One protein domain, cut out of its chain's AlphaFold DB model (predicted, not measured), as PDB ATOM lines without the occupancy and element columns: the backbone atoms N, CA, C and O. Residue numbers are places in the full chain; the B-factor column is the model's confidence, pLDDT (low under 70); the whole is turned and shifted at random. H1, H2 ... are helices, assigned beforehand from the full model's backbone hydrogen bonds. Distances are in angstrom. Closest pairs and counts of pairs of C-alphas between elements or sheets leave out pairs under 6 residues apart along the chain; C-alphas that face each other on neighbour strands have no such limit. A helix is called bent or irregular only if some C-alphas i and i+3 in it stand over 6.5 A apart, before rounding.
ATOM      1  N   LEU A   7     244.932 220.038 239.536       74.38
ATOM      2  CA  LEU A   7     243.559 220.223 239.039       74.38
ATOM      3  C   LEU A   7     243.433 219.858 237.556       74.38
ATOM      4  O   LEU A   7     242.425 219.284 237.146       74.38
ATOM      5  N   LEU A   8     244.458 220.166 236.753       74.75
ATOM      6  CA  LEU A   8     244.519 219.714 235.363       74.75
ATOM      7  C   LEU A   8     244.648 218.195 235.288       74.75
ATOM      8  O   LEU A   8     244.013 217.589 234.439       74.75
ATOM      9  N   GLU A   9     245.401 217.583 236.199       77.62
ATOM     10  CA  GLU A   9     245.550 216.130 236.279       77.62
ATOM     11  C   GLU A   9     244.217 215.424 236.557       77.62
ATOM     12  O   GLU A   9     243.837 214.528 235.810       77.62
ATOM     13  N   GLU A  10     243.441 215.883 237.544       77.19
ATOM     14  CA  GLU A  10     242.110 215.320 237.802       77.19
ATOM     15  C   GLU A  10     241.151 215.491 236.617       77.19
ATOM     16  O   GLU A  10     240.327 214.615 236.340       77.19
ATOM     17  N   LEU A  11     241.220 216.631 235.923       76.69
ATOM     18  CA  LEU A  11     240.403 216.883 234.738       76.69
ATOM     19  C   LEU A  11     240.830 216.002 233.563       76.69
ATOM     20  O   LEU A  11     239.965 215.433 232.896       76.69
ATOM     21  N   GLU A  12     242.132 215.856 233.326       77.19
ATOM     22  CA  GLU A  12     242.699 214.968 232.311       77.19
ATOM     23  C   GLU A  12     242.323 213.514 232.582       77.19
ATOM     24  O   GLU A  12     241.887 212.828 231.661       77.19
ATOM     25  N   ASP A  13     242.404 213.055 233.830       76.69
ATOM     26  CA  ASP A  13     242.057 211.686 234.205       76.69
ATOM     27  C   ASP A  13     240.547 211.436 234.068       76.69
ATOM     28  O   ASP A  13     240.135 210.429 233.484       76.69
ATOM     29  N   LYS A  14     239.694 212.386 234.483       76.31
ATOM     30  CA  LYS A  14     238.234 212.318 234.258       76.31
ATOM     31  C   LYS A  14     237.887 212.308 232.768       76.31
ATOM     32  O   LYS A  14     236.986 211.576 232.341       76.31
ATOM     33  N   LEU A  15     238.582 213.110 231.964       78.25
ATOM     34  CA  LEU A  15     238.367 213.195 230.522       78.25
ATOM     35  C   LEU A  15     238.885 211.936 229.817       78.25
ATOM     36  O   LEU A  15     238.194 211.392 228.959       78.25
ATOM     37  N   ALA A  16     240.027 211.396 230.236       76.81
ATOM     38  CA  ALA A  16     240.557 210.122 229.769       76.81
ATOM     39  C   ALA A  16     239.640 208.952 230.150       76.81
ATOM     40  O   ALA A  16     239.423 208.058 229.338       76.81
ATOM     41  N   GLN A  17     239.026 208.960 231.331       74.69
ATOM     42  CA  GLN A  17     238.095 207.907 231.735       74.69
ATOM     43  C   GLN A  17     236.781 207.952 230.937       74.69
ATOM     44  O   GLN A  17     236.240 206.906 230.575       74.69
ATOM     45  N   LYS A  18     236.269 209.150 230.617       77.75
ATOM     46  CA  LYS A  18     235.036 209.315 229.825       77.75
ATOM     47  C   LYS A  18     235.256 209.135 228.321       77.75
ATOM     48  O   LYS A  18     234.490 208.434 227.664       77.75
ATOM     49  N   CYS A  19     236.284 209.772 227.768       78.50
ATOM     50  CA  CYS A  19     236.539 209.834 226.328       78.50
ATOM     51  C   CYS A  19     237.558 208.791 225.855       78.50
ATOM     52  O   CYS A  19     237.514 208.395 224.691       78.50
ATOM     53  N   GLY A  20     238.431 208.294 226.731       79.31
ATOM     54  CA  GLY A  20     239.443 207.282 226.409       79.31
ATOM     55  C   GLY A  20     238.877 205.967 225.869       79.31
ATOM     56  O   GLY A  20     239.381 205.505 224.845       79.31
ATOM     57  N   PRO A  21     237.790 205.391 226.427       81.50
ATOM     58  CA  PRO A  21     237.158 204.209 225.839       81.50
ATOM     59  C   PRO A  21     236.677 204.459 224.407       81.50
ATOM     60  O   PRO A  21     236.766 203.593 223.540       81.50
ATOM     61  N   TRP A  22     236.134 205.646 224.124       81.31
ATOM     62  CA  TRP A  22     235.714 206.007 222.770       81.31
ATOM     63  C   TRP A  22     236.913 206.201 221.839       81.31
ATOM     64  O   TRP A  22     236.919 205.629 220.747       81.31
ATOM     65  N   TYR A  23     237.933 206.925 222.298       80.81
ATOM     66  CA  TYR A  23     239.169 207.161 221.563       80.81
ATOM     67  C   TYR A  23     239.856 205.846 221.187       80.81
ATOM     68  O   TYR A  23     240.102 205.618 220.009       80.81
ATOM     69  N   ASP A  24     240.081 204.940 222.141       82.12
ATOM     70  CA  ASP A  24     240.775 203.668 221.895       82.12
ATOM     71  C   ASP A  24     240.033 202.793 220.871       82.12
ATOM     72  O   ASP A  24     240.658 202.146 220.029       82.12
ATOM     73  N   ARG A  25     238.695 202.833 220.872       78.81
ATOM     74  CA  ARG A  25     237.866 202.108 219.895       78.81
ATOM     75  C   ARG A  25     237.925 202.708 218.494       78.81
ATOM     76  O   ARG A  25     237.960 201.972 217.509       78.81
ATOM     77  N   HIS A  26     237.915 204.036 218.386       80.25
ATOM     78  CA  HIS A  26     237.822 204.732 217.099       80.25
ATOM     79  C   HIS A  26     239.191 205.172 216.569       80.25
ATOM     80  O   HIS A  26     239.270 205.619 215.426       80.25
ATOM     81  N   LYS A  27     240.279 204.954 217.326       81.38
ATOM     82  CA  LYS A  27     241.643 205.379 216.984       81.38
ATOM     83  C   LYS A  27     242.053 204.983 215.568       81.38
ATOM     84  O   LYS A  27     242.519 205.813 214.797       81.38
ATOM     85  N   LYS A  28     241.819 203.717 215.210       79.00
ATOM     86  CA  LYS A  28     242.149 203.164 213.885       79.00
ATOM     87  C   LYS A  28     241.263 203.713 212.765       79.00
ATOM     88  O   LYS A  28     241.674 203.738 211.614       79.00
ATOM     89  N   LYS A  29     240.048 204.149 213.100       80.69
ATOM     90  CA  LYS A  29     239.057 204.653 212.147       80.69
ATOM     91  C   LYS A  29     239.078 206.179 212.013       80.69
ATOM     92  O   LYS A  29     238.418 206.692 211.118       80.69
ATOM     93  N   PHE A  30     239.848 206.915 212.824       80.88
ATOM     94  CA  PHE A  30     239.950 208.378 212.701       80.88
ATOM     95  C   PHE A  30     240.435 208.828 211.329       80.88
ATOM     96  O   PHE A  30     239.909 209.804 210.805       80.88
ATOM     97  N   SER A  31     241.358 208.083 210.714       77.19
ATOM     98  CA  SER A  31     241.818 208.372 209.351       77.19
ATOM     99  C   SER A  31     240.686 208.357 208.316       77.19
ATOM    100  O   SER A  31     240.847 208.934 207.251       77.19
ATOM    101  N   VAL A  32     239.556 207.710 208.620       83.25
ATOM    102  CA  VAL A  32     238.358 207.668 207.771       83.25
ATOM    103  C   VAL A  32     237.287 208.634 208.286       83.25
ATOM    104  O   VAL A  32     236.675 209.352 207.503       83.25
ATOM    105  N   TYR A  33     237.074 208.712 209.603       83.69
ATOM    106  CA  TYR A  33     236.051 209.584 210.186       83.69
ATOM    107  C   TYR A  33     236.355 211.073 210.048       83.69
ATOM    108  O   TYR A  33     235.425 211.846 209.853       83.69
ATOM    109  N   ILE A  34     237.623 211.480 210.136       85.81
ATOM    110  CA  ILE A  34     238.019 212.884 209.980       85.81
ATOM    111  C   ILE A  34     237.692 213.391 208.564       85.81
ATOM    112  O   ILE A  34     236.940 214.362 208.464       85.81
ATOM    113  N   PRO A  35     238.156 212.755 207.465       86.50
ATOM    114  CA  PRO A  35     237.814 213.226 206.124       86.50
ATOM    115  C   PRO A  35     236.316 213.103 205.824       86.50
ATOM    116  O   PRO A  35     235.742 214.019 205.235       86.50
ATOM    117  N   LEU A  36     235.649 212.035 206.278       88.56
ATOM    118  CA  LEU A  36     234.200 211.873 206.111       88.56
ATOM    119  C   LEU A  36     233.418 212.981 206.830       88.56
ATOM    120  O   LEU A  36     232.491 213.553 206.263       88.56
ATOM    121  N   GLY A  37     233.813 213.301 208.063       86.12
ATOM    122  CA  GLY A  37     233.207 214.349 208.876       86.12
ATOM    123  C   GLY A  37     233.395 215.734 208.266       86.12
ATOM    124  O   GLY A  37     232.425 216.475 208.162       86.12
ATOM    125  N   LEU A  38     234.601 216.061 207.788       86.81
ATOM    126  CA  LEU A  38     234.874 217.325 207.091       86.81
ATOM    127  C   LEU A  38     234.082 217.444 205.783       86.81
ATOM    128  O   LEU A  38     233.542 218.507 205.483       86.81
ATOM    129  N   THR A  39     233.965 216.346 205.035       86.94
ATOM    130  CA  THR A  39     233.179 216.291 203.796       86.94
ATOM    131  C   THR A  39     231.693 216.518 204.090       86.94
ATOM    132  O   THR A  39     231.069 217.386 203.484       86.94
ATOM    133  N   ALA A  40     231.132 215.807 205.074       87.81
ATOM    134  CA  ALA A  40     229.746 215.993 205.502       87.81
ATOM    135  C   ALA A  40     229.489 217.416 206.029       87.81
ATOM    136  O   ALA A  40     228.473 218.024 205.698       87.81
ATOM    137  N   TRP A  41     230.429 217.971 206.800       86.62
ATOM    138  CA  TRP A  41     230.357 219.337 207.319       86.62
ATOM    139  C   TRP A  41     230.336 220.374 206.193       86.62
ATOM    140  O   TRP A  41     229.522 221.296 206.216       86.62
ATOM    141  N   TYR A  42     231.188 220.206 205.179       87.12
ATOM    142  CA  TYR A  42     231.214 221.069 203.999       87.12
ATOM    143  C   TYR A  42     229.880 221.039 203.241       87.12
ATOM    144  O   TYR A  42     229.327 222.099 202.946       87.12
ATOM    145  N   PHE A  43     229.331 219.850 202.968       87.50
ATOM    146  CA  PHE A  43     228.049 219.721 202.268       87.50
ATOM    147  C   PHE A  43     226.877 220.285 203.075       87.50
ATOM    148  O   PHE A  43     225.985 220.912 202.505       87.50
ATOM    149  N   TYR A  44     226.895 220.132 204.399       87.81
ATOM    150  CA  TYR A  44     225.882 220.738 205.255       87.81
ATOM    151  C   TYR A  44     225.971 222.270 205.261       87.81
ATOM    152  O   TYR A  44     224.962 222.961 205.137       87.81
ATOM    153  N   GLY A  45     227.186 222.816 205.310       85.31
ATOM    154  CA  GLY A  45     227.423 224.245 205.136       85.31
ATOM    155  C   GLY A  45     226.961 224.775 203.777       85.31
ATOM    156  O   GLY A  45     226.337 225.831 203.689       85.31
ATOM    157  N   MET A  46     227.204 224.011 202.712       86.94
ATOM    158  CA  MET A  46     226.732 224.334 201.365       86.94
ATOM    159  C   MET A  46     225.198 224.400 201.304       86.94
ATOM    160  O   MET A  46     224.657 225.330 200.714       86.94
ATOM    161  N   PHE A  47     224.506 223.476 201.975       87.06
ATOM    162  CA  PHE A  47     223.045 223.479 202.100       87.06
ATOM    163  C   PHE A  47     222.514 224.696 202.882       87.06
ATOM    164  O   PHE A  47     221.538 225.328 202.483       87.06
ATOM    165  N   LEU A  48     223.168 225.092 203.976       85.38
ATOM    166  CA  LEU A  48     222.768 226.293 204.720       85.38
ATOM    167  C   LEU A  48     222.975 227.575 203.901       85.38
ATOM    168  O   LEU A  48     222.120 228.463 203.913       85.38
ATOM    169  N   ASN A  49     224.079 227.670 203.156       83.44
ATOM    170  CA  ASN A  49     224.325 228.798 202.256       83.44
ATOM    171  C   ASN A  49     223.336 228.828 201.082       83.44
ATOM    172  O   ASN A  49     222.894 229.916 200.712       83.44
ATOM    173  N   SER A  50     222.935 227.669 200.546       84.50
ATOM    174  CA  SER A  50     221.926 227.607 199.484       84.50
ATOM    175  C   SER A  50     220.559 228.081 199.967       84.50
ATOM    176  O   SER A  50     219.879 228.808 199.251       84.50
ATOM    177  N   LEU A  51     220.174 227.746 201.203       82.50
ATOM    178  CA  LEU A  51     218.948 228.273 201.808       82.50
ATOM    179  C   LEU A  51     219.013 229.796 201.975       82.50
ATOM    180  O   LEU A  51     218.075 230.486 201.593       82.50
ATOM    181  N   LYS A  52     220.137 230.329 202.473       81.19
ATOM    182  CA  LYS A  52     220.330 231.775 202.674       81.19
ATOM    183  C   LYS A  52     220.251 232.573 201.367       81.19
ATOM    184  O   LYS A  52     219.587 233.606 201.300       81.19
ATOM    185  N   LEU A  53     220.949 232.108 200.332       81.56
ATOM    186  CA  LEU A  53     220.978 232.772 199.027       81.56
ATOM    187  C   LEU A  53     219.672 232.574 198.256       81.56
ATOM    188  O   LEU A  53     219.224 233.500 197.589       81.56
ATOM    189  N   GLY A  54     219.019 231.417 198.404       79.50
ATOM    190  CA  GLY A  54     217.695 231.168 197.836       79.50
ATOM    191  C   GLY A  54     216.623 232.094 198.416       79.50
ATOM    192  O   GLY A  54     215.837 232.668 197.664       79.50
ATOM    193  N   THR A  55     216.625 232.313 199.738       76.38
ATOM    194  CA  THR A  55     215.718 233.291 200.365       76.38
ATOM    195  C   THR A  55     215.990 234.711 199.881       76.38
ATOM    196  O   THR A  55     215.045 235.440 199.600       76.38
ATOM    197  N   ALA A  56     217.262 235.090 199.723       75.44
ATOM    198  CA  ALA A  56     217.629 236.415 199.228       75.44
ATOM    199  C   ALA A  56     217.174 236.632 197.776       75.44
ATOM    200  O   ALA A  56     216.646 237.689 197.468       75.44
ATOM    201  N   LEU A  57     217.301 235.617 196.914       75.75
ATOM    202  CA  LEU A  57     216.850 235.663 195.520       75.75
ATOM    203  C   LEU A  57     215.321 235.752 195.383       75.75
ATOM    204  O   LEU A  57     214.819 236.385 194.461       75.75
ATOM    205  N   THR A  58     214.578 235.124 196.297       74.44
ATOM    206  CA  THR A  58     213.104 235.108 196.259       74.44
ATOM    207  C   THR A  58     212.501 236.390 196.842       74.44
ATOM    208  O   THR A  58     211.456 236.845 196.387       74.44
ATOM    209  N   PHE A  59     213.165 236.989 197.835       75.06
ATOM    210  CA  PHE A  59     212.693 238.165 198.570       75.06
ATOM    211  C   PHE A  59     213.599 239.392 198.357       75.06
ATOM    212  O   PHE A  59     213.868 240.130 199.305       75.06
ATOM    213  N   CYS A  60     214.080 239.615 197.127       64.75
ATOM    214  CA  CYS A  60     214.895 240.789 196.792       64.75
ATOM    215  C   CYS A  60     214.092 242.094 196.979       64.75
ATOM    216  O   CYS A  60     213.058 242.270 196.324       64.75
ATOM    217  N   PRO A  61     214.562 243.042 197.813       69.44
ATOM    218  CA  PRO A  61     214.010 244.391 197.861       69.44
ATOM    219  C   PRO A  61     214.197 245.099 196.504       69.44
ATOM    220  O   PRO A  61     215.220 244.889 195.844       69.44
ATOM    221  N   PRO A  62     213.256 245.954 196.063       52.50
ATOM    222  CA  PRO A  62     213.388 246.665 194.794       52.50
ATOM    223  C   PRO A  62     214.607 247.605 194.829       52.50
ATOM    224  O   PRO A  62     214.604 248.594 195.557       52.50
ATOM    225  N   GLY A  63     215.643 247.288 194.040       62.09
ATOM    226  CA  GLY A  63     216.868 248.094 193.899       62.09
ATOM    227  C   GLY A  63     218.191 247.349 194.122       62.09
ATOM    228  O   GLY A  63     219.239 247.896 193.789       62.09
ATOM    229  N   GLU A  64     218.174 246.113 194.631       64.56
ATOM    230  CA  GLU A  64     219.383 245.288 194.787       64.56
ATOM    231  C   GLU A  64     219.519 244.248 193.666       64.56
ATOM    232  O   GLU A  64     218.537 243.658 193.214       64.56
ATOM    233  N   THR A  65     220.752 244.006 193.210       61.31
ATOM    234  CA  THR A  65     221.037 242.965 192.214       61.31
ATOM    235  C   THR A  65     220.875 241.580 192.846       61.31
ATOM    236  O   THR A  65     221.552 241.299 193.842       61.31
ATOM    237  N   PRO A  66     220.029 240.696 192.287       62.41
ATOM    238  CA  PRO A  66     219.858 239.352 192.817       62.41
ATOM    239  C   PRO A  66     221.164 238.550 192.694       62.41
ATOM    240  O   PRO A  66     221.917 238.734 191.734       62.41
ATOM    241  N   PRO A  67     221.458 237.650 193.645       63.81
ATOM    242  CA  PRO A  67     222.649 236.813 193.579       63.81
ATOM    243  C   PRO A  67     222.591 235.860 192.371       63.81
ATOM    244  O   PRO A  67     221.611 235.149 192.188       63.81
ATOM    245  N   GLU A  68     223.662 235.801 191.572       61.12
ATOM    246  CA  GLU A  68     223.712 235.037 190.309       61.12
ATOM    247  C   GLU A  68     223.612 233.512 190.493       61.12
ATOM    248  O   GLU A  68     223.158 232.798 189.599       61.12
ATOM    249  N   THR A  69     224.024 232.985 191.653       70.81
ATOM    250  CA  THR A  69     224.034 231.540 191.923       70.81
ATOM    251  C   THR A  69     223.676 231.216 193.368       70.81
ATOM    252  O   THR A  69     224.190 231.827 194.303       70.81
ATOM    253  N   ILE A  70     222.863 230.173 193.553       69.88
ATOM    254  CA  ILE A  70     222.418 229.674 194.866       69.88
ATOM    255  C   ILE A  70     223.500 228.791 195.529       69.88
ATOM    256  O   ILE A  70     223.522 228.616 196.745       69.88
ATOM    257  N   TRP A  71     224.434 228.251 194.741       73.12
ATOM    258  CA  TRP A  71     225.465 227.328 195.213       73.12
ATOM    259  C   TRP A  71     226.795 228.037 195.469       73.12
ATOM    260  O   TRP A  71     227.393 228.612 194.565       73.12
ATOM    261  N   VAL A  72     227.297 227.942 196.703       78.06
ATOM    262  CA  VAL A  72     228.617 228.462 197.090       78.06
ATOM    263  C   VAL A  72     229.598 227.300 197.173       78.06
ATOM    264  O   VAL A  72     229.486 226.459 198.058       78.06
ATOM    265  N   LEU A  73     230.588 227.266 196.279       76.88
ATOM    266  CA  LEU A  73     231.650 226.245 196.280       76.88
ATOM    267  C   LEU A  73     232.843 226.610 197.183       76.88
ATOM    268  O   LEU A  73     233.811 225.861 197.282       76.88
ATOM    269  N   ASN A  74     232.806 227.772 197.841       81.25
ATOM    270  CA  ASN A  74     233.902 228.222 198.691       81.25
ATOM    271  C   ASN A  74     233.908 227.451 200.033       81.25
ATOM    272  O   ASN A  74     232.966 227.601 200.822       81.25
ATOM    273  N   PRO A  75     234.976 226.689 200.342       76.75
ATOM    274  CA  PRO A  75     235.033 225.842 201.530       76.75
ATOM    275  C   PRO A  75     234.961 226.636 202.830       76.75
ATOM    276  O   PRO A  75     234.242 226.233 203.740       76.75
ATOM    277  N   PHE A  76     235.614 227.796 202.917       80.12
ATOM    278  CA  PHE A  76     235.610 228.607 204.135       80.12
ATOM    279  C   PHE A  76     234.223 229.189 204.420       80.12
ATOM    280  O   PHE A  76     233.740 229.120 205.547       80.12
ATOM    281  N   ARG A  77     233.528 229.692 203.392       77.69
ATOM    282  CA  ARG A  77     232.157 230.204 203.560       77.69
ATOM    283  C   ARG A  77     231.175 229.108 203.980       77.69
ATOM    284  O   ARG A  77     230.278 229.382 204.773       77.69
ATOM    285  N   ASN A  78     231.357 227.879 203.498       81.06
ATOM    286  CA  ASN A  78     230.532 226.732 203.892       81.06
ATOM    287  C   ASN A  78     230.882 226.227 205.299       81.06
ATOM    288  O   ASN A  78     229.991 225.893 206.069       81.06
ATOM    289  N   LEU A  79     232.156 226.228 205.691       80.19
ATOM    290  CA  LEU A  79     232.578 225.810 207.031       80.19
ATOM    291  C   LEU A  79     232.056 226.750 208.129       80.19
ATOM    292  O   LEU A  79     231.617 226.274 209.177       80.19
ATOM    293  N   PHE A  80     232.073 228.066 207.884       83.25
ATOM    294  CA  PHE A  80     231.737 229.074 208.896       83.25
ATOM    295  C   PHE A  80     230.255 229.472 208.955       83.25
ATOM    296  O   PHE A  80     229.840 230.054 209.956       83.25
ATOM    297  N   VAL A  81     229.429 229.146 207.949       81.81
ATOM    298  CA  VAL A  81     227.995 229.519 207.951       81.81
ATOM    299  C   VAL A  81     227.237 228.953 209.157       81.81
ATOM    300  O   VAL A  81     226.332 229.603 209.675       81.81
ATOM    301  N   LEU A  82     227.652 227.789 209.658       77.88
ATOM    302  CA  LEU A  82     227.118 227.141 210.859       77.88
ATOM    303  C   LEU A  82     227.207 228.006 212.117       77.88
ATOM    304  O   LEU A  82     226.349 227.901 212.983       77.88
ATOM    305  N   PHE A  83     228.220 228.868 212.203       83.38
ATOM    306  CA  PHE A  83     228.425 229.765 213.339       83.38
ATOM    307  C   PHE A  83     227.742 231.125 213.149       83.38
ATOM    308  O   PHE A  83     227.830 231.989 214.017       83.38
ATOM    309  N   THR A  84     227.054 231.337 212.023       85.31
ATOM    310  CA  THR A  84     226.265 232.554 211.807       85.31
ATOM    311  C   THR A  84     224.894 232.435 212.479       85.31
ATOM    312  O   THR A  84     224.360 231.326 212.562       85.31
ATOM    313  N   PRO A  85     224.261 233.550 212.894       86.12
ATOM    314  CA  PRO A  85     222.920 233.520 213.485       86.12
ATOM    315  C   PRO A  85     221.876 232.824 212.598       86.12
ATOM    316  O   PRO A  85     221.027 232.094 213.100       86.12
ATOM    317  N   PHE A  86     221.980 232.991 211.272       84.69
ATOM    318  CA  PHE A  86     221.120 232.306 210.304       84.69
ATOM    319  C   PHE A  86     221.345 230.789 210.309       84.69
ATOM    320  O   PHE A  86     220.387 230.028 210.402       84.69
ATOM    321  N   GLY A  87     222.606 230.343 210.251       84.56
ATOM    322  CA  GLY A  87     222.947 228.920 210.301       84.56
ATOM    323  C   GLY A  87     222.475 228.269 211.599       84.56
ATOM    324  O   GLY A  87     221.769 227.264 211.555       84.56
ATOM    325  N   LEU A  88     222.768 228.885 212.748       86.81
ATOM    326  CA  LEU A  88     222.297 228.420 214.054       86.81
ATOM    327  C   LEU A  88     220.763 228.365 214.124       86.81
ATOM    328  O   LEU A  88     220.215 227.357 214.558       86.81
ATOM    329  N   GLY A  89     220.063 229.388 213.628       87.31
ATOM    330  CA  GLY A  89     218.598 229.411 213.594       87.31
ATOM    331  C   GLY A  89     218.000 228.281 212.751       87.31
ATOM    332  O   GLY A  89     217.153 227.530 213.231       87.31
ATOM    333  N   VAL A  90     218.479 228.100 211.516       87.69
ATOM    334  CA  VAL A  90     217.996 227.037 210.617       87.69
ATOM    335  C   VAL A  90     218.332 225.650 211.170       87.69
ATOM    336  O   VAL A  90     217.483 224.760 211.152       87.69
ATOM    337  N   THR A  91     219.537 225.456 211.716       88.50
ATOM    338  CA  THR A  91     219.912 224.183 212.354       88.50
ATOM    339  C   THR A  91     219.019 223.860 213.553       88.50
ATOM    340  O   THR A  91     218.571 222.721 213.673       88.50
ATOM    341  N   ALA A  92     218.683 224.846 214.392       86.81
ATOM    342  CA  ALA A  92     217.782 224.666 215.527       86.81
ATOM    343  C   ALA A  92     216.371 224.253 215.079       86.81
ATOM    344  O   ALA A  92     215.793 223.336 215.661       86.81
ATOM    345  N   VAL A  93     215.843 224.859 214.007       87.75
ATOM    346  CA  VAL A  93     214.544 224.478 213.424       87.75
ATOM    347  C   VAL A  93     214.585 223.059 212.855       87.75
ATOM    348  O   VAL A  93     213.673 222.277 213.113       87.75
ATOM    349  N   ILE A  94     215.647 222.687 212.135       86.75
ATOM    350  CA  ILE A  94     215.818 221.323 211.607       86.75
ATOM    351  C   ILE A  94     215.864 220.304 212.752       86.75
ATOM    352  O   ILE A  94     215.177 219.285 212.697       86.75
ATOM    353  N   VAL A  95     216.632 220.580 213.809       85.62
ATOM    354  CA  VAL A  95     216.707 219.716 214.996       85.62
ATOM    355  C   VAL A  95     215.341 219.604 215.672       85.62
ATOM    356  O   VAL A  95     214.943 218.502 216.041       85.62
ATOM    357  N   LEU A  96     214.598 220.706 215.786       84.56
ATOM    358  CA  LEU A  96     213.252 220.719 216.352       84.56
ATOM    359  C   LEU A  96     212.273 219.894 215.506       84.56
ATOM    360  O   LEU A  96     211.534 219.086 216.060       84.56
ATOM    361  N   LEU A  97     212.305 220.016 214.176       84.94
ATOM    362  CA  LEU A  97     211.478 219.208 213.274       84.94
ATOM    363  C   LEU A  97     211.811 217.718 213.379       84.94
ATOM    364  O   LEU A  97     210.906 216.895 213.487       84.94
ATOM    365  N   ILE A  98     213.096 217.356 213.422       85.50
ATOM    366  CA  ILE A  98     213.522 215.967 213.650       85.50
ATOM    367  C   ILE A  98     213.026 215.476 215.016       85.50
ATOM    368  O   ILE A  98     212.558 214.343 215.135       85.50
ATOM    369  N   CYS A  99     213.095 216.322 216.043       81.25
ATOM    370  CA  CYS A  99     212.600 216.019 217.381       81.25
ATOM    371  C   CYS A  99     211.081 215.764 217.377       81.25
ATOM    372  O   CYS A  99     210.631 214.785 217.960       81.25
ATOM    373  N   LEU A 100     210.294 216.571 216.658       80.88
ATOM    374  CA  LEU A 100     208.841 216.390 216.545       80.88
ATOM    375  C   LEU A 100     208.449 215.154 215.720       80.88
ATOM    376  O   LEU A 100     207.518 214.442 216.085       80.88
ATOM    377  N   ILE A 101     209.154 214.887 214.617       83.06
ATOM    378  CA  ILE A 101     208.853 213.762 213.715       83.06
ATOM    379  C   ILE A 101     209.277 212.428 214.340       83.06
ATOM    380  O   ILE A 101     208.614 211.403 214.171       83.06
ATOM    381  N   THR A 102     210.394 212.406 215.068       78.25
ATOM    382  CA  THR A 102     210.856 211.183 215.722       78.25
ATOM    383  C   THR A 102     210.137 210.997 217.055       78.25
ATOM    384  O   THR A 102     210.210 211.841 217.940       78.25
ATOM    385  N   LYS A 103     209.528 209.821 217.282       67.88
ATOM    386  CA  LYS A 103     208.967 209.437 218.600       67.88
ATOM    387  C   LYS A 103     209.959 209.634 219.764       67.88
ATOM    388  O   LYS A 103     209.554 209.777 220.913       67.88
ATOM    389  N   LYS A 104     211.263 209.677 219.463       67.50
ATOM    390  CA  LYS A 104     212.350 209.953 220.410       67.50
ATOM    391  C   LYS A 104     212.298 211.354 221.019       67.50
ATOM    392  O   LYS A 104     212.634 211.485 222.190       67.50
ATOM    393  N   GLY A 105     211.885 212.377 220.271       68.12
ATOM    394  CA  GLY A 105     211.760 213.725 220.820       68.12
ATOM    395  C   GLY A 105     210.590 213.855 221.785       68.12
ATOM    396  O   GLY A 105     210.745 214.420 222.862       68.12
ATOM    397  N   TYR A 106     209.462 213.217 221.463       66.62
ATOM    398  CA  TYR A 106     208.325 213.106 222.380       66.62
ATOM    399  C   TYR A 106     208.713 212.425 223.702       66.62
ATOM    400  O   TYR A 106     208.421 212.957 224.764       66.62
ATOM    401  N   ILE A 107     209.446 211.306 223.652       66.50
ATOM    402  CA  ILE A 107     209.960 210.603 224.847       66.50
ATOM    403  C   ILE A 107     210.931 211.482 225.656       66.50
ATOM    404  O   ILE A 107     210.954 211.429 226.885       66.50
ATOM    405  N   TRP A 108     211.746 212.298 224.981       65.88
ATOM    406  CA  TRP A 108     212.689 213.202 225.640       65.88
ATOM    407  C   TRP A 108     211.982 214.339 226.394       65.88
ATOM    408  O   TRP A 108     212.389 214.656 227.511       65.88
ATOM    409  N   PHE A 109     210.906 214.896 225.827       66.69
ATOM    410  CA  PHE A 109     210.109 215.958 226.450       66.69
ATOM    411  C   PHE A 109     209.053 215.456 227.446       66.69
ATOM    412  O   PHE A 109     208.759 216.165 228.404       66.69
ATOM    413  N   SER A 110     208.484 214.258 227.264       67.50
ATOM    414  CA  SER A 110     207.399 213.750 228.121       67.50
ATOM    415  C   SER A 110     207.872 213.233 229.481       67.50
ATOM    416  O   SER A 110     207.055 212.984 230.361       67.50
ATOM    417  N   GLY A 111     209.180 213.020 229.658       64.25
ATOM    418  CA  GLY A 111     209.743 212.429 230.876       64.25
ATOM    419  C   GLY A 111     209.444 210.933 231.048       64.25
ATOM    420  O   GLY A 111     210.004 210.309 231.949       64.25
ATOM    421  N   TYR A 112     208.637 210.336 230.165       63.56
ATOM    422  CA  TYR A 112     208.259 208.928 230.214       63.56
ATOM    423  C   TYR A 112     209.347 208.047 229.593       63.56
ATOM    424  O   TYR A 112     209.403 207.840 228.379       63.56
TER     425      TYR A 112
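This is residues 7 to 112 of the 396 residues of an uncharacterized protein of Oscillibacter sp. 1-3 (UniProt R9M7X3). A long helix, H1, is bent into an L, and its longer arm H1b makes most of the length of an open frame with few contacts; the short helix H2 crosses H1b near its middle, and from there H3 runs off as a side branch with the small H4 across its far end. The first arm, H1a, sticks out from the body, and after H1b the chain folds back through a long loop to H2. The printed part has 106 residues with four named helices in the order H1, H2, H3, H4 and no named strand, and its class is all helix. It is elongated, spanning 60 by 39 by 29 A, and only just extended, close to loose, with a radius of gyration of the C-alphas of 19.8 A.

H1, residues 7 to 58, was assigned as one helix by its hydrogen bonds but is bent, with C-alphas 25 and 28 7.5 A apart. Its arm H1a, residues 7 to 25, begins at C-alpha 7 (243.559, 220.223, 239.039), is 27.0 A long, and has a kink of 50 degrees near residue 19; it is irregular, with C-alphas 18 and 21 6.8 A apart. The arm H1b, residues 28 to 58, is 46.6 A long and ends at C-alpha 58 (213.104, 235.108, 196.259); it is irregular, with C-alphas 28 and 31 6.9 A apart. H2 is residues 75 to 83, 14.1 A long, and only just irregular, with C-alphas 79 and 82 6.8 A apart. H3, residues 85 to 101, is 24.3 A long. H4, residues 103 to 110, is 10.6 A long and ends at C-alpha 110 (207.399, 213.750, 228.121).

H1a and H1b are about perpendicular, at 86 degrees, and H1a touches no helix. H1b touches H2 with its residues 41 to 49 alone, about perpendicular at 79 degrees; the closest C-alphas are those of Gly 45 and Asn 78, 4.2 A apart. H1b and H3 only just touch, with 3 pairs of C-alphas within 8 A, the closest Leu 48 and Gly 87 at 6.2 A. H3 and H4 touch only at the corner, about perpendicular at 82 degrees, with the C-alphas of Cys 99 and Gly 105 closest at 4.2 A. In H3 and H4 every O i to N i+4 pair is within hydrogen-bond range; in H1a 13 of 15 are, in H1b 25 of 27, in H2 3 of 5.

The C-alphas farthest apart, those of Glu 9 and Pro 62, are 60.7 A apart. The printed part has no cut. The link from H1 to H2 is long, with 16 residues, and the other two are tight. Residues 7 to 37 and 59 to 64 stand free. The model's mean pLDDT over the printed part is 78.4; residues 60 to 68, 70 and 103 to 112 are under 70.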